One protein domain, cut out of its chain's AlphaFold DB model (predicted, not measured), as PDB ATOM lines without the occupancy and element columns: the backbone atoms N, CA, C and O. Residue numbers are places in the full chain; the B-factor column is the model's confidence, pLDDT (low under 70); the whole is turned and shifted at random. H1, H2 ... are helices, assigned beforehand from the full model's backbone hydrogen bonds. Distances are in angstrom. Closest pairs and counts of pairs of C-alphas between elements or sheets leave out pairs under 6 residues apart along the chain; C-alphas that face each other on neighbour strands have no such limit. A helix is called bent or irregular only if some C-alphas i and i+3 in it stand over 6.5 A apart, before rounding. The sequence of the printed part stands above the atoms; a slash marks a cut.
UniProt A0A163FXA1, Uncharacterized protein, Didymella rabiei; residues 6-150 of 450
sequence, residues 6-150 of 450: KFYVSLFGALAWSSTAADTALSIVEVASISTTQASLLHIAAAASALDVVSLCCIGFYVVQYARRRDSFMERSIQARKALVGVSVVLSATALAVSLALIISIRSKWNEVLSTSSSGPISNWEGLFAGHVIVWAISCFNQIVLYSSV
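What this domain is: This is residues 6 to 150 of the 450 residues of an uncharacterized protein of Didymella rabiei (UniProt A0A163FXA1). Four long helices, H1, H2, H3 and H5, run side by side in an up-and-down bundle, each against the one before it, and make a long rod. The short H4 stands crosswise at one end of the rod, between H3 and H5 in the chain, while at the other end residues 68 to 73 and 75 to 80 stick out. The printed part has 145 residues with five named helices, H1 to H5 in that order, and no named strand; the class is all helix. It is only just compact, close to loose, with a radius of gyration of the C-alphas of 17.5 A and spans of 58 by 26 by 20 A.

How they stand to each other: H1, residues 6 to 34, and H2, residues 39 to 67, form a helical hairpin; they touch, closest at the C-alphas of Ser 27 and Ser 49, 5.3 A apart, and run opposite ways at a shallow tilt of 17 degrees. H2 and H3, residues 78 to 108, form a second helical hairpin at a shallow tilt of 32 degrees, closest at the C-alphas of Ser 55 and Ser 92, 4.6 A apart. H5, residues 125 to 148, touches H1, with the C-alphas of Ala 16 and Asn 142 closest at 4.8 A; they run opposite ways at a shallow tilt of 33 degrees, only just short of steep. H3 touches H5 with residues 89 to 103 alone, closest at the C-alphas of Leu 96 and Cys 140, 7.0 A apart. H2 and H5 are near each other. H1 and H3 are close but not clearly touching, with the C-alphas of Ser 27 and Ser 99 closest at 7.9 A. H4, residues 110 to 119, is close to H3 but not clearly touching, with the C-alphas of Ile 106 and Val 113 closest at 7.6 A; at 73 degrees they are only just about perpendicular. H4 is apart from H1 and H2. Every O i to N i+4 pair is within hydrogen-bond range in H1, H3 and H5, against 23 of 25 in H2 and 4 of 6 in H4.

Where its parts are: H1 begins at C-alpha 6, (137.548, 69.971, 128.433), and is 41.0 A long. H2 is 42.3 A long and only just irregular, with C-alphas 40 and 43 6.7 A apart. H3, the longest, measures 45.1 A. H4 is irregular, with C-alphas 116 and 119 7.2 A apart. H5, 34.0 A long, ends at C-alpha 148, (138.652, 82.199, 135.063).

The domain as a whole: The C-alphas farthest apart, those of Arg 76 and Ser 119, are 58.3 A apart. The printed part has no cut and no long link. The mean pLDDT of the printed part is 87.1; residues 69 to 76 and 117 to 122 are under 70.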
ATOM      1  N   LYS A   6     137.229  69.710 129.842       85.44
ATOM      2  CA  LYS A   6     137.548  69.971 128.433       85.44
ATOM      3  C   LYS A   6     136.319  70.400 127.625       85.44
ATOM      4  O   LYS A   6     136.439  71.316 126.826       85.44
ATOM      5  N   PHE A   7     135.159  69.780 127.861       88.69
ATOM      6  CA  PHE A   7     133.897  70.134 127.206       88.69
ATOM      7  C   PHE A   7     133.465  71.554 127.577       88.69
ATOM      8  O   PHE A   7     133.275  72.370 126.686       88.69
ATOM      9  N   TYR A   8     133.415  71.887 128.872       89.31
ATOM     10  CA  TYR A   8     133.051  73.237 129.319       89.31
ATOM     11  C   TYR A   8     133.997  74.316 128.778       89.31
ATOM     12  O   TYR A   8     133.528  75.321 128.258       89.31
ATOM     13  N   VAL A   9     135.319  74.106 128.831       89.69
ATOM     14  CA  VAL A   9     136.281  75.084 128.286       89.69
ATOM     15  C   VAL A   9     136.202  75.176 126.756       89.69
ATOM     16  O   VAL A   9     136.388  76.257 126.212       89.69
ATOM     17  N   SER A  10     135.869  74.087 126.054       92.00
ATOM     18  CA  SER A  10     135.618  74.128 124.607       92.00
ATOM     19  C   SER A  10     134.317  74.860 124.262       92.00
ATOM     20  O   SER A  10     134.291  75.599 123.285       92.00
ATOM     21  N   LEU A  11     133.259  74.680 125.058       92.75
ATOM     22  CA  LEU A  11     131.961  75.332 124.873       92.75
ATOM     23  C   LEU A  11     132.059  76.836 125.145       92.75
ATOM     24  O   LEU A  11     131.732  77.629 124.269       92.75
ATOM     25  N   PHE A  12     132.583  77.239 126.307       91.94
ATOM     26  CA  PHE A  12     132.820  78.654 126.611       91.94
ATOM     27  C   PHE A  12     133.887  79.275 125.702       91.94
ATOM     28  O   PHE A  12     133.791  80.455 125.394       91.94
ATOM     29  N   GLY A  13     134.859  78.498 125.215       93.06
ATOM     30  CA  GLY A  13     135.820  78.946 124.205       93.06
ATOM     31  C   GLY A  13     135.165  79.265 122.861       93.06
ATOM     32  O   GLY A  13     135.420  80.326 122.297       93.06
ATOM     33  N   ALA A  14     134.286  78.384 122.372       94.44
ATOM     34  CA  ALA A  14     133.513  78.616 121.154       94.44
ATOM     35  C   ALA A  14     132.536  79.792 121.314       94.44
ATOM     36  O   ALA A  14     132.500  80.670 120.456       94.44
ATOM     37  N   LEU A  15     131.804  79.849 122.436       95.00
ATOM     38  CA  LEU A  15     130.888  80.948 122.751       95.00
ATOM     39  C   LEU A  15     131.629  82.287 122.820       95.00
ATOM     40  O   LEU A  15     131.261  83.193 122.081       95.00
ATOM     41  N   ALA A  16     132.712  82.388 123.603       94.81
ATOM     42  CA  ALA A  16     133.537  83.596 123.703       94.81
ATOM     43  C   ALA A  16     134.071  84.051 122.343       94.81
ATOM     44  O   ALA A  16     134.017  85.238 122.033       94.81
ATOM     45  N   TRP A  17     134.559  83.118 121.520       95.56
ATOM     46  CA  TRP A  17     135.044  83.441 120.181       95.56
ATOM     47  C   TRP A  17     133.909  83.944 119.276       95.56
ATOM     48  O   TRP A  17     134.061  84.986 118.652       95.56
ATOM     49  N   SER A  18     132.743  83.287 119.270       96.50
ATOM     50  CA  SER A  18     131.586  83.726 118.473       96.50
ATOM     51  C   SER A  18     130.991  85.065 118.927       96.50
ATOM     52  O   SER A  18     130.653  85.889 118.081       96.50
ATOM     53  N   SER A  19     130.910  85.333 120.238       95.31
ATOM     54  CA  SER A  19     130.424  86.618 120.752       95.31
ATOM     55  C   SER A  19     131.427  87.741 120.499       95.31
ATOM     56  O   SER A  19     131.016  88.822 120.102       95.31
ATOM     57  N   THR A  20     132.733  87.471 120.628       94.25
ATOM     58  CA  THR A  20     133.776  88.457 120.285       94.25
ATOM     59  C   THR A  20     133.824  88.708 118.771       94.25
ATOM     60  O   THR A  20     134.071  89.827 118.343       94.25
ATOM     61  N   ALA A  21     133.536  87.702 117.935       95.94
ATOM     62  CA  ALA A  21     133.425  87.886 116.487       95.94
ATOM     63  C   ALA A  21     132.222  88.777 116.118       95.94
ATOM     64  O   ALA A  21     132.351  89.664 115.274       95.94
ATOM     65  N   ALA A  22     131.077  88.595 116.784       95.56
ATOM     66  CA  ALA A  22     129.922  89.479 116.629       95.56
ATOM     67  C   ALA A  22     130.223  90.917 117.103       95.56
ATOM     68  O   ALA A  22     129.932  91.851 116.361       95.56
ATOM     69  N   ASP A  23     130.882  91.085 118.259       93.50
ATOM     70  CA  ASP A  23     131.433  92.371 118.739       93.50
ATOM     71  C   ASP A  23     132.297  93.031 117.656       93.50
ATOM     72  O   ASP A  23     132.005  94.141 117.226       93.50
ATOM     73  N   THR A  24     133.319  92.328 117.136       94.12
ATOM     74  CA  THR A  24     134.214  92.893 116.109       94.12
ATOM     75  C   THR A  24     133.460  93.347 114.865       94.12
ATOM     76  O   THR A  24     133.797  94.385 114.300       94.12
ATOM     77  N   ALA A  25     132.433  92.605 114.439       94.69
ATOM     78  CA  ALA A  25     131.636  92.959 113.272       94.69
ATOM     79  C   ALA A  25     130.789  94.220 113.520       94.69
ATOM     80  O   ALA A  25     130.724  95.083 112.645       94.69
ATOM     81  N   LEU A  26     130.197  94.363 114.711       91.31
ATOM     82  CA  LEU A  26     129.468  95.571 115.105       91.31
ATOM     83  C   LEU A  26     130.413  96.774 115.239       91.31
ATOM     84  O   LEU A  26     130.150  97.800 114.616       91.31
ATOM     85  N   SER A  27     131.562  96.625 115.908       90.25
ATOM     86  CA  SER A  27     132.611  97.655 115.978       90.25
ATOM     87  C   SER A  27     133.094  98.101 114.588       90.25
ATOM     88  O   SER A  27     133.323  99.289 114.372       90.25
ATOM     89  N   ILE A  28     133.217  97.193 113.608       91.31
ATOM     90  CA  ILE A  28     133.574  97.543 112.216       91.31
ATOM     91  C   ILE A  28     132.448  98.332 111.521       91.31
ATOM     92  O   ILE A  28     132.729  99.308 110.821       91.31
ATOM     93  N   VAL A  29     131.180  97.954 111.719       89.50
ATOM     94  CA  VAL A  29     130.021  98.681 111.164       89.50
ATOM     95  C   VAL A  29     129.878 100.071 111.796       89.50
ATOM     96  O   VAL A  29     129.596 101.039 111.085       89.50
ATOM     97  N   GLU A  30     130.136 100.205 113.098       85.88
ATOM     98  CA  GLU A  30     130.192 101.502 113.778       85.88
ATOM     99  C   GLU A  30     131.356 102.358 113.264       85.88
ATOM    100  O   GLU A  30     131.126 103.514 112.923       85.88
ATOM    101  N   VAL A  31     132.567 101.806 113.090       88.88
ATOM    102  CA  VAL A  31     133.694 102.519 112.453       88.88
ATOM    103  C   VAL A  31     133.310 103.042 111.071       88.88
ATOM    104  O   VAL A  31     133.523 104.222 110.788       88.88
ATOM    105  N   ALA A  32     132.713 102.204 110.219       87.06
ATOM    106  CA  ALA A  32     132.305 102.601 108.873       87.06
ATOM    107  C   ALA A  32     131.244 103.721 108.882       87.06
ATOM    108  O   ALA A  32     131.299 104.630 108.055       87.06
ATOM    109  N   SER A  33     130.319 103.690 109.845       83.31
ATOM    110  CA  SER A  33     129.228 104.670 109.983       83.31
ATOM    111  C   SER A  33     129.665 105.981 110.656       83.31
ATOM    112  O   SER A  33     129.154 107.056 110.345       83.31
ATOM    113  N   ILE A  34     130.640 105.915 111.563       83.00
ATOM    114  CA  ILE A  34     131.272 107.081 112.193       83.00
ATOM    115  C   ILE A  34     132.222 107.764 111.200       83.00
ATOM    116  O   ILE A  34     132.300 108.993 111.165       83.00
ATOM    117  N   SER A  35     132.900 106.998 110.338       84.38
ATOM    118  CA  SER A  35     133.839 107.527 109.340       84.38
ATOM    119  C   SER A  35     133.196 108.438 108.286       84.38
ATOM    120  O   SER A  35     133.922 109.180 107.625       84.38
ATOM    121  N   THR A  36     131.873 108.402 108.115       78.88
ATOM    122  CA  THR A  36     131.129 109.304 107.217       78.88
ATOM    123  C   THR A  36     130.532 110.521 107.930       78.88
ATOM    124  O   THR A  36     130.036 111.421 107.256       78.88
ATOM    125  N   THR A  37     130.572 110.575 109.270       75.44
ATOM    126  CA  THR A  37     129.816 111.556 110.076       75.44
ATOM    127  C   THR A  37     130.650 112.326 111.105       75.44
ATOM    128  O   THR A  37     130.442 113.529 111.254       75.44
ATOM    129  N   GLN A  38     131.589 111.694 111.825       75.25
ATOM    130  CA  GLN A  38     132.334 112.333 112.926       75.25
ATOM    131  C   GLN A  38     133.814 111.915 112.995       75.25
ATOM    132  O   GLN A  38     134.176 110.904 113.601       75.25
ATOM    133  N   ALA A  39     134.704 112.777 112.493       77.94
ATOM    134  CA  ALA A  39     136.157 112.578 112.564       77.94
ATOM    135  C   ALA A  39     136.711 112.447 114.003       77.94
ATOM    136  O   ALA A  39     137.723 111.784 114.213       77.94
ATOM    137  N   SER A  40     136.053 113.040 115.009       83.88
ATOM    138  CA  SER A  40     136.513 112.997 116.408       83.88
ATOM    139  C   SER A  40     136.339 111.627 117.075       83.88
ATOM    140  O   SER A  40     137.186 111.235 117.876       83.88
ATOM    141  N   LEU A  41     135.288 110.875 116.730       84.88
ATOM    142  CA  LEU A  41     135.076 109.510 117.229       84.88
ATOM    143  C   LEU A  41     135.820 108.453 116.397       84.88
ATOM    144  O   LEU A  41     136.146 107.394 116.932       84.88
ATOM    145  N   LEU A  42     136.136 108.748 115.129       88.62
ATOM    146  CA  LEU A  42     136.799 107.837 114.185       88.62
ATOM    147  C   LEU A  42     138.057 107.187 114.785       88.62
ATOM    148  O   LEU A  42     138.197 105.969 114.734       88.62
ATOM    149  N   HIS A  43     138.939 107.970 115.414       89.88
ATOM    150  CA  HIS A  43     140.172 107.449 116.017       89.88
ATOM    151  C   HIS A  43     139.922 106.465 117.174       89.88
ATOM    152  O   HIS A  43     140.637 105.472 117.292       89.88
ATOM    153  N   ILE A  44     138.903 106.715 118.006       90.00
ATOM    154  CA  ILE A  44     138.542 105.840 119.135       90.00
ATOM    155  C   ILE A  44     137.891 104.559 118.607       90.00
ATOM    156  O   ILE A  44     138.265 103.464 119.022       90.00
ATOM    157  N   ALA A  45     136.974 104.686 117.646       89.88
ATOM    158  CA  ALA A  45     136.294 103.554 117.028       89.88
ATOM    159  C   ALA A  45     137.281 102.633 116.287       89.88
ATOM    160  O   ALA A  45     137.251 101.415 116.462       89.88
ATOM    161  N   ALA A  46     138.210 103.204 115.511       91.81
ATOM    162  CA  ALA A  46     139.239 102.445 114.804       91.81
ATOM    163  C   ALA A  46     140.192 101.722 115.775       91.81
ATOM    164  O   ALA A  46     140.558 100.572 115.530       91.81
ATOM    165  N   ALA A  47     140.552 102.358 116.897       92.75
ATOM    166  CA  ALA A  47     141.349 101.726 117.946       92.75
ATOM    167  C   ALA A  47     140.598 100.573 118.639       92.75
ATOM    168  O   ALA A  47     141.187  99.514 118.840       92.75
ATOM    169  N   ALA A  48     139.307 100.748 118.953       92.75
ATOM    170  CA  ALA A  48     138.450  99.699 119.509       92.75
ATOM    171  C   ALA A  48     138.370  98.488 118.566       92.75
ATOM    172  O   ALA A  48     138.775  97.389 118.932       92.75
ATOM    173  N   SER A  49     137.973  98.713 117.308       93.69
ATOM    174  CA  SER A  49     137.864  97.670 116.283       93.69
ATOM    175  C   SER A  49     139.180  96.904 116.072       93.69
ATOM    176  O   SER A  49     139.181  95.672 116.036       93.69
ATOM    177  N   ALA A  50     140.320  97.603 116.011       94.62
ATOM    178  CA  ALA A  50     141.630  96.966 115.895       94.62
ATOM    179  C   ALA A  50     141.991  96.119 117.131       94.62
ATOM    180  O   ALA A  50     142.508  95.007 116.988       94.62
ATOM    181  N   LEU A  51     141.704  96.609 118.343       93.06
ATOM    182  CA  LEU A  51     141.952  95.873 119.585       93.06
ATOM    183  C   LEU A  51     141.016  94.669 119.752       93.06
ATOM    184  O   LEU A  51     141.472  93.624 120.216       93.06
ATOM    185  N   ASP A  52     139.756  94.762 119.328       93.62
ATOM    186  CA  ASP A  52     138.812  93.643 119.365       93.62
ATOM    187  C   ASP A  52     139.216  92.533 118.381       93.62
ATOM    188  O   ASP A  52     139.163  91.354 118.735       93.62
ATOM    189  N   VAL A  53     139.724  92.873 117.188       95.44
ATOM    190  CA  VAL A  53     140.300  91.883 116.254       95.44
ATOM    191  C   VAL A  53     141.520  91.190 116.874       95.44
ATOM    192  O   VAL A  53     141.643  89.964 116.809       95.44
ATOM    193  N   VAL A  54     142.395  91.940 117.549       95.62
ATOM    194  CA  VAL A  54     143.534  91.366 118.286       95.62
ATOM    195  C   VAL A  54     143.061  90.488 119.458       95.62
ATOM    196  O   VAL A  54     143.609  89.404 119.668       95.62
ATOM    197  N   SER A  55     142.003  90.884 120.172       94.75
ATOM    198  CA  SER A  55     141.364  90.085 121.226       94.75
ATOM    199  C   SER A  55     140.783  88.777 120.677       94.75
ATOM    200  O   SER A  55     141.020  87.708 121.244       94.75
ATOM    201  N   LEU A  56     140.111  88.818 119.523       94.56
ATOM    202  CA  LEU A  56     139.588  87.642 118.825       94.56
ATOM    203  C   LEU A  56     140.714  86.666 118.439       94.56
ATOM    204  O   LEU A  56     140.580  85.451 118.629       94.56
ATOM    205  N   CYS A  57     141.858  87.185 117.976       95.38
ATOM    206  CA  CYS A  57     143.069  86.394 117.750       95.38
ATOM    207  C   CYS A  57     143.634  85.799 119.054       95.38
ATOM    208  O   CYS A  57     144.013  84.626 119.069       95.38
ATOM    209  N   CYS A  58     143.656  86.551 120.161       94.12
ATOM    210  CA  CYS A  58     144.087  86.059 121.474       94.12
ATOM    211  C   CYS A  58     143.190  84.934 122.013       94.12
ATOM    212  O   CYS A  58     143.705  83.908 122.467       94.12
ATOM    213  N   ILE A  59     141.866  85.076 121.910       93.50
ATOM    214  CA  ILE A  59     140.884  84.055 122.302       93.50
ATOM    215  C   ILE A  59     141.035  82.813 121.416       93.50
ATOM    216  O   ILE A  59     141.145  81.699 121.933       93.50
ATOM    217  N   GLY A  60     141.128  82.991 120.094       93.06
ATOM    218  CA  GLY A  60     141.370  81.900 119.148       93.06
ATOM    219  C   GLY A  60     142.661  81.138 119.462       93.06
ATOM    220  O   GLY A  60     142.650  79.910 119.572       93.06
ATOM    221  N   PHE A  61     143.763  81.853 119.713       91.50
ATOM    222  CA  PHE A  61     145.033  81.257 120.128       91.50
ATOM    223  C   PHE A  61     144.910  80.511 121.463       91.50
ATOM    224  O   PHE A  61     145.405  79.389 121.575       91.50
ATOM    225  N   TYR A  62     144.221  81.075 122.462       90.31
ATOM    226  CA  TYR A  62     143.992  80.428 123.757       90.31
ATOM    227  C   TYR A  62     143.200  79.116 123.616       90.31
ATOM    228  O   TYR A  62     143.599  78.091 124.175       90.31
ATOM    229  N   VAL A  63     142.122  79.117 122.823       90.19
ATOM    230  CA  VAL A  63     141.291  77.931 122.555       90.19
ATOM    231  C   VAL A  63     142.082  76.870 121.782       90.19
ATOM    232  O   VAL A  63     142.111  75.710 122.199       90.19
ATOM    233  N   VAL A  64     142.815  77.251 120.730       88.94
ATOM    234  CA  VAL A  64     143.695  76.337 119.975       88.94
ATOM    235  C   VAL A  64     144.790  75.756 120.874       88.94
ATOM    236  O   VAL A  64     145.023  74.548 120.851       88.94
ATOM    237  N   GLN A  65     145.420  76.566 121.730       86.12
ATOM    238  CA  GLN A  65     146.411  76.120 122.716       86.12
ATOM    239  C   GLN A  65     145.828  75.227 123.813       86.12
ATOM    240  O   GLN A  65     146.565  74.443 124.418       86.12
ATOM    241  N   TYR A  66     144.533  75.344 124.116       83.75
ATOM    242  CA  TYR A  66     143.840  74.452 125.038       83.75
ATOM    243  C   TYR A  66     143.515  73.107 124.371       83.75
ATOM    244  O   TYR A  66     143.766  72.059 124.969       83.75
ATOM    245  N   ALA A  67     143.038  73.126 123.122       84.00
ATOM    246  CA  ALA A  67     142.741  71.932 122.332       84.00
ATOM    247  C   ALA A  67     144.009  71.124 121.990       84.00
ATOM    248  O   ALA A  67     144.059  69.919 122.245       84.00
ATOM    249  N   ARG A  68     145.073  71.791 121.516       81.25
ATOM    250  CA  ARG A  68     146.376  71.189 121.165       81.25
ATOM    251  C   ARG A  68     147.219  70.741 122.372       81.25
ATOM    252  O   ARG A  68     148.343  70.297 122.191       81.25
ATOM    253  N   ARG A  69     146.690  70.750 123.609       68.00
ATOM    254  CA  ARG A  69     147.366  70.207 124.818       68.00
ATOM    255  C   ARG A  69     147.683  68.698 124.778       68.00
ATOM    256  O   ARG A  69     148.111  68.167 125.799       68.00
ATOM    257  N   ARG A  70     147.419  67.997 123.671       57.59
ATOM    258  CA  ARG A  70     147.784  66.585 123.490       57.59
ATOM    259  C   ARG A  70     149.206  66.384 122.969       57.59
ATOM    260  O   ARG A  70     149.791  65.364 123.310       57.59
ATOM    261  N   ASP A  71     149.751  67.342 122.224       55.69
ATOM    262  CA  ASP A  71     151.041  67.185 121.550       55.69
ATOM    263  C   ASP A  71     152.134  67.993 122.273       55.69
ATOM    264  O   ASP A  71     151.934  69.152 122.646       55.69
ATOM    265  N   SER A  72     153.295  67.374 122.499       57.22
ATOM    266  CA  SER A  72     154.358  67.820 123.424       57.22
ATOM    267  C   SER A  72     155.150  69.067 122.991       57.22
ATOM    268  O   SER A  72     156.067  69.507 123.683       57.22
ATOM    269  N   PHE A  73     154.776  69.711 121.883       54.75
ATOM    270  CA  PHE A  73     155.567  70.743 121.196       54.75
ATOM    271  C   PHE A  73     155.821  72.046 121.997       54.75
ATOM    272  O   PHE A  73     156.550  72.923 121.541       54.75
ATOM    273  N   MET A  74     155.234  72.205 123.191       54.38
ATOM    274  CA  MET A  74     155.424  73.373 124.071       54.38
ATOM    275  C   MET A  74     155.803  73.025 125.522       54.38
ATOM    276  O   MET A  74     155.508  73.789 126.444       54.38
ATOM    277  N   GLU A  75     156.498  71.911 125.759       63.34
ATOM    278  CA  GLU A  75     157.056  71.607 127.091       63.34
ATOM    279  C   GLU A  75     158.203  72.554 127.507       63.34
ATOM    280  O   GLU A  75     158.487  72.699 128.695       63.34
ATOM    281  N   ARG A  76     158.802  73.283 126.551       61.16
ATOM    282  CA  ARG A  76     160.055  74.047 126.721       61.16
ATOM    283  C   ARG A  76     160.041  75.165 127.782       61.16
ATOM    284  O   ARG A  76     161.116  75.598 128.176       61.16
ATOM    285  N   SER A  77     158.878  75.634 128.263       81.38
ATOM    286  CA  SER A  77     158.775  76.376 129.541       81.38
ATOM    287  C   SER A  77     157.332  76.556 130.043       81.38
ATOM    288  O   SER A  77     156.490  77.194 129.402       81.38
ATOM    289  N   ILE A  78     157.069  76.106 131.277       82.62
ATOM    290  CA  ILE A  78     155.815  76.380 132.008       82.62
ATOM    291  C   ILE A  78     155.655  77.884 132.301       82.62
ATOM    292  O   ILE A  78     154.533  78.393 132.319       82.62
ATOM    293  N   GLN A  79     156.759  78.609 132.523       87.00
ATOM    294  CA  GLN A  79     156.739  80.051 132.787       87.00
ATOM    295  C   GLN A  79     156.357  80.837 131.529       87.00
ATOM    296  O   GLN A  79     155.444  81.655 131.600       87.00
ATOM    297  N   ALA A  80     156.958  80.529 130.374       85.81
ATOM    298  CA  ALA A  80     156.609  81.173 129.104       85.81
ATOM    299  C   ALA A  80     155.124  80.970 128.760       85.81
ATOM    300  O   ALA A  80     154.441  81.912 128.363       85.81
ATOM    301  N   ARG A  81     154.579  79.769 129.014       83.88
ATOM    302  CA  ARG A  81     153.144  79.504 128.844       83.88
ATOM    303  C   ARG A  81     152.264  80.356 129.767       83.88
ATOM    304  O   ARG A  81     151.223  80.834 129.326       83.88
ATOM    305  N   LYS A  82     152.653  80.538 131.035       87.25
ATOM    306  CA  LYS A  82     151.932  81.415 131.977       87.25
ATOM    307  C   LYS A  82     152.003  82.882 131.548       87.25
ATOM    308  O   LYS A  82     150.979  83.553 131.588       87.25
ATOM    309  N   ALA A  83     153.173  83.346 131.109       91.00
ATOM    310  CA  ALA A  83     153.379  84.707 130.623       91.00
ATOM    311  C   ALA A  83     152.516  85.003 129.388       91.00
ATOM    312  O   ALA A  83     151.777  85.978 129.396       91.00
ATOM    313  N   LEU A  84     152.521  84.120 128.380       89.62
ATOM    314  CA  LEU A  84     151.709  84.278 127.168       89.62
ATOM    315  C   LEU A  84     150.208  84.320 127.502       89.62
ATOM    316  O   LEU A  84     149.513  85.232 127.063       89.62
ATOM    317  N   VAL A  85     149.716  83.405 128.350       89.81
ATOM    318  CA  VAL A  85     148.317  83.454 128.816       89.81
ATOM    319  C   VAL A  85     148.019  84.777 129.534       89.81
ATOM    320  O   VAL A  85     146.994  85.392 129.255       89.81
ATOM    321  N   GLY A  86     148.922  85.257 130.397       91.62
ATOM    322  CA  GLY A  86     148.797  86.564 131.048       91.62
ATOM    323  C   GLY A  86     148.696  87.724 130.054       91.62
ATOM    324  O   GLY A  86     147.787  88.539 130.174       91.62
ATOM    325  N   VAL A  87     149.558  87.757 129.031       93.31
ATOM    326  CA  VAL A  87     149.511  88.764 127.957       93.31
ATOM    327  C   VAL A  87     148.184  88.701 127.198       93.31
ATOM    328  O   VAL A  87     147.564  89.742 127.012       93.31
ATOM    329  N   SER A  88     147.687  87.510 126.833       92.38
ATOM    330  CA  SER A  88     146.380  87.389 126.160       92.38
ATOM    331  C   SER A  88     145.207  87.874 127.022       92.38
ATOM    332  O   SER A  88     144.307  88.525 126.503       92.38
ATOM    333  N   VAL A  89     145.241  87.630 128.340       93.62
ATOM    334  CA  VAL A  89     144.217  88.124 129.280       93.62
ATOM    335  C   VAL A  89     144.254  89.649 129.378       93.62
ATOM    336  O   VAL A  89     143.206  90.282 129.302       93.62
ATOM    337  N   VAL A  90     145.444  90.241 129.526       95.00
ATOM    338  CA  VAL A  90     145.608  91.702 129.597       95.00
ATOM    339  C   VAL A  90     145.151  92.361 128.297       95.00
ATOM    340  O   VAL A  90     144.416  93.340 128.352       95.00
ATOM    341  N   LEU A  91     145.521  91.800 127.144       94.56
ATOM    342  CA  LEU A  91     145.220  92.379 125.836       94.56
ATOM    343  C   LEU A  91     143.716  92.324 125.506       94.56
ATOM    344  O   LEU A  91     143.145  93.333 125.092       94.56
ATOM    345  N   SER A  92     143.045  91.202 125.801       94.69
ATOM    346  CA  SER A  92     141.578  91.112 125.730       94.69
ATOM    347  C   SER A  92     140.878  92.051 126.723       94.69
ATOM    348  O   SER A  92     139.884  92.680 126.367       94.69
ATOM    349  N   ALA A  93     141.403  92.209 127.943       94.69
ATOM    350  CA  ALA A  93     140.844  93.146 128.920       94.69
ATOM    351  C   ALA A  93     140.999  94.616 128.483       94.69
ATOM    352  O   ALA A  93     140.083  95.409 128.694       94.69
ATOM    353  N   THR A  94     142.113  94.984 127.836       95.62
ATOM    354  CA  THR A  94     142.276  96.327 127.256       95.62
ATOM    355  C   THR A  94     141.353  96.569 126.066       95.62
ATOM    356  O   THR A  94     140.842  97.677 125.946       95.62
ATOM    357  N   ALA A  95     141.081  95.555 125.236       94.50
ATOM    358  CA  ALA A  95     140.107  95.663 124.149       94.50
ATOM    359  C   ALA A  95     138.699  95.950 124.700       94.50
ATOM    360  O   ALA A  95     138.155  97.023 124.446       94.50
ATOM    361  N   LEU A  96     138.189  95.092 125.596       93.81
ATOM    362  CA  LEU A  96     136.881  95.278 126.243       93.81
ATOM    363  C   LEU A  96     136.731  96.650 126.923       93.81
ATOM    364  O   LEU A  96     135.640  97.219 126.904       93.81
ATOM    365  N   ALA A  97     137.803  97.187 127.518       95.31
ATOM    366  CA  ALA A  97     137.800  98.505 128.150       95.31
ATOM    367  C   ALA A  97     137.743  99.667 127.139       95.31
ATOM    368  O   ALA A  97     137.063 100.661 127.398       95.31
ATOM    369  N   VAL A  98     138.418  99.554 125.989       94.25
ATOM    370  CA  VAL A  98     138.368 100.566 124.919       94.25
ATOM    371  C   VAL A  98     137.025 100.519 124.187       94.25
ATOM    372  O   VAL A  98     136.441 101.573 123.942       94.25
ATOM    373  N   SER A  99     136.473  99.335 123.927       93.19
ATOM    374  CA  SER A  99     135.153  99.193 123.299       93.19
ATOM    375  C   SER A  99     134.027  99.641 124.243       93.19
ATOM    376  O   SER A  99     133.097 100.318 123.812       93.19
ATOM    377  N   LEU A 100     134.164  99.439 125.562       94.25
ATOM    378  CA  LEU A 100     133.292 100.088 126.551       94.25
ATOM    379  C   LEU A 100     133.413 101.623 126.520       94.25
ATOM    380  O   LEU A 100     132.403 102.320 126.603       94.25
ATOM    381  N   ALA A 101     134.625 102.171 126.377       93.56
ATOM    382  CA  ALA A 101     134.822 103.616 126.249       93.56
ATOM    383  C   ALA A 101     134.209 104.178 124.950       93.56
ATOM    384  O   ALA A 101     133.659 105.282 124.971       93.56
ATOM    385  N   LEU A 102     134.222 103.417 123.849       91.00
ATOM    386  CA  LEU A 102     133.499 103.741 122.614       91.00
ATOM    387  C   LEU A 102     131.979 103.758 122.845       91.00
ATOM    388  O   LEU A 102     131.342 104.771 122.573       91.00
ATOM    389  N   ILE A 103     131.416 102.692 123.422       91.38
ATOM    390  CA  ILE A 103     129.986 102.565 123.762       91.38
ATOM    391  C   ILE A 103     129.517 103.740 124.646       91.38
ATOM    392  O   ILE A 103     128.463 104.334 124.400       91.38
ATOM    393  N   ILE A 104     130.321 104.134 125.642       92.38
ATOM    394  CA  ILE A 104     130.057 105.303 126.501       92.38
ATOM    395  C   ILE A 104     130.147 106.619 125.711       92.38
ATOM    396  O   ILE A 104     129.314 107.503 125.908       92.38
ATOM    397  N   SER A 105     131.111 106.754 124.795       90.50
ATOM    398  CA  SER A 105     131.287 107.955 123.960       90.50
ATOM    399  C   SER A 105     130.150 108.139 122.947       90.50
ATOM    400  O   SER A 105     129.682 109.257 122.733       90.50
ATOM    401  N   ILE A 106     129.649 107.046 122.366       87.81
ATOM    402  CA  ILE A 106     128.464 107.050 121.497       87.81
ATOM    403  C   ILE A 106     127.222 107.453 122.306       87.81
ATOM    404  O   ILE A 106     126.412 108.248 121.833       87.81
ATOM    405  N   ARG A 107     127.085 106.982 123.555       89.56
ATOM    406  CA  ARG A 107     125.978 107.382 124.443       89.56
ATOM    407  C   ARG A 107     126.052 108.831 124.916       89.56
ATOM    408  O   ARG A 107     125.006 109.468 124.991       89.56
ATOM    409  N   SER A 108     127.235 109.375 125.202       90.00
ATOM    410  CA  SER A 108     127.365 110.786 125.599       90.00
ATOM    411  C   SER A 108     127.086 111.751 124.438       90.00
ATOM    412  O   SER A 108     126.547 112.833 124.663       90.00
ATOM    413  N   LYS A 109     127.368 111.334 123.196       87.25
ATOM    414  CA  LYS A 109     127.077 112.073 121.953       87.25
ATOM    415  C   LYS A 109     125.781 111.647 121.246       87.25
ATOM    416  O   LYS A 109     125.561 112.049 120.105       87.25
ATOM    417  N   TRP A 110     124.901 110.876 121.892       85.00
ATOM    418  CA  TRP A 110     123.748 110.233 121.235       85.00
ATOM    419  C   TRP A 110     122.878 111.203 120.418       85.00
ATOM    420  O   TRP A 110     122.504 110.903 119.288       85.00
ATOM    421  N   ASN A 111     122.630 112.408 120.939       83.62
ATOM    422  CA  ASN A 111     121.823 113.430 120.265       83.62
ATOM    423  C   ASN A 111     122.498 113.989 118.995       83.62
ATOM    424  O   ASN A 111     121.821 114.283 118.011       83.62
ATOM    425  N   GLU A 112     123.829 114.115 118.996       82.81
ATOM    426  CA  GLU A 112     124.629 114.571 117.850       82.81
ATOM    427  C   GLU A 112     124.652 113.499 116.746       82.81
ATOM    428  O   GLU A 112     124.479 113.813 115.568       82.81
ATOM    429  N   VAL A 113     124.782 112.224 117.135       74.88
ATOM    430  CA  VAL A 113     124.743 111.060 116.228       74.88
ATOM    431  C   VAL A 113     123.347 110.883 115.622       74.88
ATOM    432  O   VAL A 113     123.216 110.704 114.413       74.88
ATOM    433  N   LEU A 114     122.287 111.000 116.426       78.75
ATOM    434  CA  LEU A 114     120.910 110.830 115.954       78.75
ATOM    435  C   LEU A 114     120.474 111.970 115.017       78.75
ATOM    436  O   LEU A 114     119.816 111.718 114.009       78.75
ATOM    437  N   SER A 115     120.893 113.210 115.301       78.50
ATOM    438  CA  SER A 115     120.611 114.363 114.431       78.50
ATOM    439  C   SER A 115     121.317 114.241 113.076       78.50
ATOM    440  O   SER A 115     120.707 114.491 112.036       78.50
ATOM    441  N   THR A 116     122.586 113.812 113.077       71.75
ATOM    442  CA  THR A 116     123.378 113.648 111.845       71.75
ATOM    443  C   THR A 116     122.959 112.422 111.030       71.75
ATOM    444  O   THR A 116     122.964 112.482 109.803       71.75
ATOM    445  N   SER A 117     122.515 111.334 111.670       64.19
ATOM    446  CA  SER A 117     122.122 110.105 110.967       64.19
ATOM    447  C   SER A 117     120.679 110.076 110.428       64.19
ATOM    448  O   SER A 117     120.276 109.059 109.860       64.19
ATOM    449  N   SER A 118     119.896 111.154 110.528       59.38
ATOM    450  CA  SER A 118     118.532 111.200 109.958       59.38
ATOM    451  C   SER A 118     118.476 111.032 108.426       59.38
ATOM    452  O   SER A 118     117.430 110.684 107.888       59.38
ATOM    453  N   SER A 119     119.604 111.224 107.728       62.31
ATOM    454  CA  SER A 119     119.777 110.944 106.287       62.31
ATOM    455  C   SER A 119     120.528 109.630 105.990       62.31
ATOM    456  O   SER A 119     120.916 109.385 104.850       62.31
ATOM    457  N   GLY A 120     120.792 108.800 107.005       62.22
ATOM    458  CA  GLY A 120     121.544 107.548 106.868       62.22
ATOM    459  C   GLY A 120     120.667 106.338 106.498       62.22
ATOM    460  O   GLY A 120     119.479 106.319 106.814       62.22
ATOM    461  N   PRO A 121     121.238 105.276 105.895       61.28
ATOM    462  CA  PRO A 121     120.494 104.075 105.490       61.28
ATOM    463  C   PRO A 121     120.069 103.159 106.658       61.28
ATOM    464  O   PRO A 121     119.428 102.136 106.431       61.28
ATOM    465  N   ILE A 122     120.430 103.494 107.903       67.94
ATOM    466  CA  ILE A 122     120.106 102.725 109.112       67.94
ATOM    467  C   ILE A 122     119.034 103.493 109.894       67.94
ATOM    468  O   ILE A 122     119.326 104.472 110.573       67.94
ATOM    469  N   SER A 123     117.783 103.038 109.806       71.31
ATOM    470  CA  SER A 123     116.629 103.698 110.438       71.31
ATOM    471  C   SER A 123     116.411 103.336 111.914       71.31
ATOM    472  O   SER A 123     115.655 104.019 112.598       71.31
ATOM    473  N   ASN A 124     117.064 102.284 112.426       82.38
ATOM    474  CA  ASN A 124     116.900 101.799 113.803       82.38
ATOM    475  C   ASN A 124     118.242 101.717 114.555       82.38
ATOM    476  O   ASN A 124     118.712 100.642 114.936       82.38
ATOM    477  N   TRP A 125     118.861 102.879 114.767       81.88
ATOM    478  CA  TRP A 125     120.095 103.008 115.549       81.88
ATOM    479  C   TRP A 125     119.943 102.605 117.016       81.88
ATOM    480  O   TRP A 125     120.874 102.045 117.591       81.88
ATOM    481  N   GLU A 126     118.778 102.844 117.620       86.19
ATOM    482  CA  GLU A 126     118.515 102.452 119.006       86.19
ATOM    483  C   GLU A 126     118.553 100.928 119.176       86.19
ATOM    484  O   GLU A 126     119.240 100.430 120.068       86.19
ATOM    485  N   GLY A 127     117.902 100.184 118.274       86.38
ATOM    486  CA  GLY A 127     117.941  98.724 118.246       86.38
ATOM    487  C   GLY A 127     119.333  98.161 117.944       86.38
ATOM    488  O   GLY A 127     119.749  97.206 118.599       86.38
ATOM    489  N   LEU A 128     120.078  98.773 117.012       86.69
ATOM    490  CA  LEU A 128     121.459  98.374 116.700       86.69
ATOM    491  C   LEU A 128     122.372  98.546 117.921       86.69
ATOM    492  O   LEU A 128     123.043  97.597 118.325       86.69
ATOM    493  N   PHE A 129     122.346  99.720 118.557       88.62
ATOM    494  CA  PHE A 129     123.162 100.004 119.735       88.62
ATOM    495  C   PHE A 129     122.760  99.144 120.944       88.62
ATOM    496  O   PHE A 129     123.621  98.645 121.666       88.62
ATOM    497  N   ALA A 130     121.459  98.941 121.180       91.69
ATOM    498  CA  ALA A 130     120.989  98.040 122.234       91.69
ATOM    499  C   ALA A 130     121.475  96.600 121.988       91.69
ATOM    500  O   ALA A 130     121.927  95.936 122.922       91.69
ATOM    501  N   GLY A 131     121.462  96.151 120.728       91.56
ATOM    502  CA  GLY A 131     122.070  94.892 120.301       91.56
ATOM    503  C   GLY A 131     123.569  94.827 120.601       91.56
ATOM    504  O   GLY A 131     124.011  93.858 121.211       91.56
ATOM    505  N   HIS A 132     124.334  95.869 120.259       91.50
ATOM    506  CA  HIS A 132     125.771  95.950 120.544       91.50
ATOM    507  C   HIS A 132     126.065  95.853 122.048       91.50
ATOM    508  O   HIS A 132     126.853  95.005 122.452       91.50
ATOM    509  N   VAL A 133     125.364  96.603 122.907       94.25
ATOM    510  CA  VAL A 133     125.545  96.507 124.370       94.25
ATOM    511  C   VAL A 133     125.256  95.097 124.904       94.25
ATOM    512  O   VAL A 133     125.959  94.624 125.798       94.25
ATOM    513  N   ILE A 134     124.258  94.399 124.353       95.50
ATOM    514  CA  ILE A 134     123.940  93.013 124.730       95.50
ATOM    515  C   ILE A 134     125.035  92.043 124.253       95.50
ATOM    516  O   ILE A 134     125.471  91.191 125.029       95.50
ATOM    517  N   VAL A 135     125.510  92.176 123.010       94.81
ATOM    518  CA  VAL A 135     126.594  91.349 122.447       94.81
ATOM    519  C   VAL A 135     127.896  91.554 123.223       94.81
ATOM    520  O   VAL A 135     128.484  90.564 123.663       94.81
ATOM    521  N   TRP A 136     128.266  92.802 123.512       95.50
ATOM    522  CA  TRP A 136     129.430  93.168 124.320       95.50
ATOM    523  C   TRP A 136     129.339  92.611 125.746       95.50
ATOM    524  O   TRP A 136     130.303  92.047 126.268       95.50
ATOM    525  N   ALA A 137     128.166  92.676 126.386       96.50
ATOM    526  CA  ALA A 137     127.968  92.107 127.719       96.50
ATOM    527  C   ALA A 137     128.118  90.571 127.727       96.50
ATOM    528  O   ALA A 137     128.745  90.012 128.632       96.50
ATOM    529  N   ILE A 138     127.598  89.884 126.702       95.62
ATOM    530  CA  ILE A 138     127.768  88.434 126.508       95.62
ATOM    531  C   ILE A 138     129.240  88.093 126.221       95.62
ATOM    532  O   ILE A 138     129.769  87.130 126.780       95.62
ATOM    533  N   SER A 139     129.917  88.897 125.399       94.56
ATOM    534  CA  SER A 139     131.345  88.801 125.076       94.56
ATOM    535  C   SER A 139     132.207  88.904 126.334       94.56
ATOM    536  O   SER A 139     132.946  87.970 126.660       94.56
ATOM    537  N   CYS A 140     132.012  89.963 127.121       95.12
ATOM    538  CA  CYS A 140     132.659  90.190 128.409       95.12
ATOM    539  C   CYS A 140     132.430  89.023 129.390       95.12
ATOM    540  O   CYS A 140     133.391  88.464 129.926       95.12
ATOM    541  N   PHE A 141     131.180  88.573 129.571       96.12
ATOM    542  CA  PHE A 141     130.863  87.435 130.443       96.12
ATOM    543  C   PHE A 141     131.557  86.139 129.991       96.12
ATOM    544  O   PHE A 141     132.202  85.463 130.798       96.12
ATOM    545  N   ASN A 142     131.483  85.806 128.699       94.94
ATOM    546  CA  ASN A 142     132.116  84.609 128.147       94.94
ATOM    547  C   ASN A 142     133.646  84.649 128.291       94.94
ATOM    548  O   ASN A 142     134.248  83.636 128.650       94.94
ATOM    549  N   GLN A 143     134.281  85.806 128.069       93.69
ATOM    550  CA  GLN A 143     135.721  85.990 128.276       93.69
ATOM    551  C   GLN A 143     136.107  85.838 129.758       93.69
ATOM    552  O   GLN A 143     137.075  85.139 130.069       93.69
ATOM    553  N   ILE A 144     135.325  86.393 130.693       93.94
ATOM    554  CA  ILE A 144     135.535  86.215 132.141       93.94
ATOM    555  C   ILE A 144     135.442  84.730 132.530       93.94
ATOM    556  O   ILE A 144     136.310  84.229 133.251       93.94
ATOM    557  N   VAL A 145     134.450  83.985 132.030       93.69
ATOM    558  CA  VAL A 145     134.323  82.535 132.280       93.69
ATOM    559  C   VAL A 145     135.480  81.747 131.640       93.69
ATOM    560  O   VAL A 145     136.060  80.861 132.276       93.69
ATOM    561  N   LEU A 146     135.884  82.095 130.415       92.06
ATOM    562  CA  LEU A 146     136.984  81.437 129.707       92.06
ATOM    563  C   LEU A 146     138.333  81.639 130.412       92.06
ATOM    564  O   LEU A 146     139.081  80.676 130.586       92.06
ATOM    565  N   TYR A 147     138.644  82.852 130.869       90.75
ATOM    566  CA  TYR A 147     139.912  83.140 131.538       90.75
ATOM    567  C   TYR A 147     139.917  82.712 133.015       90.75
ATOM    568  O   TYR A 147     140.921  82.173 133.494       90.75
ATOM    569  N   SER A 148     138.784  82.798 133.724       90.38
ATOM    570  CA  SER A 148     138.652  82.199 135.063       90.38
ATOM    571  C   SER A 148     138.783  80.667 135.047       90.38
ATOM    572  O   SER A 148     139.199  80.081 136.051       90.38
ATOM    573  N   SER A 149     138.589  80.008 133.893       88.94
ATOM    574  CA  SER A 149     138.899  78.580 133.692       88.94
ATOM    575  C   SER A 149     140.349  78.187 134.014       88.94
ATOM    576  O   SER A 149     140.612  77.004 134.249       88.94
ATOM    577  N   VAL A 150     141.284  79.142 134.103       83.94
ATOM    578  CA  VAL A 150     142.647  78.924 134.622       83.94
ATOM    579  C   VAL A 150     142.642  78.704 136.141       83.94
ATOM    580  O   VAL A 150     143.330  77.804 136.628       83.94
TER     581      VAL A 150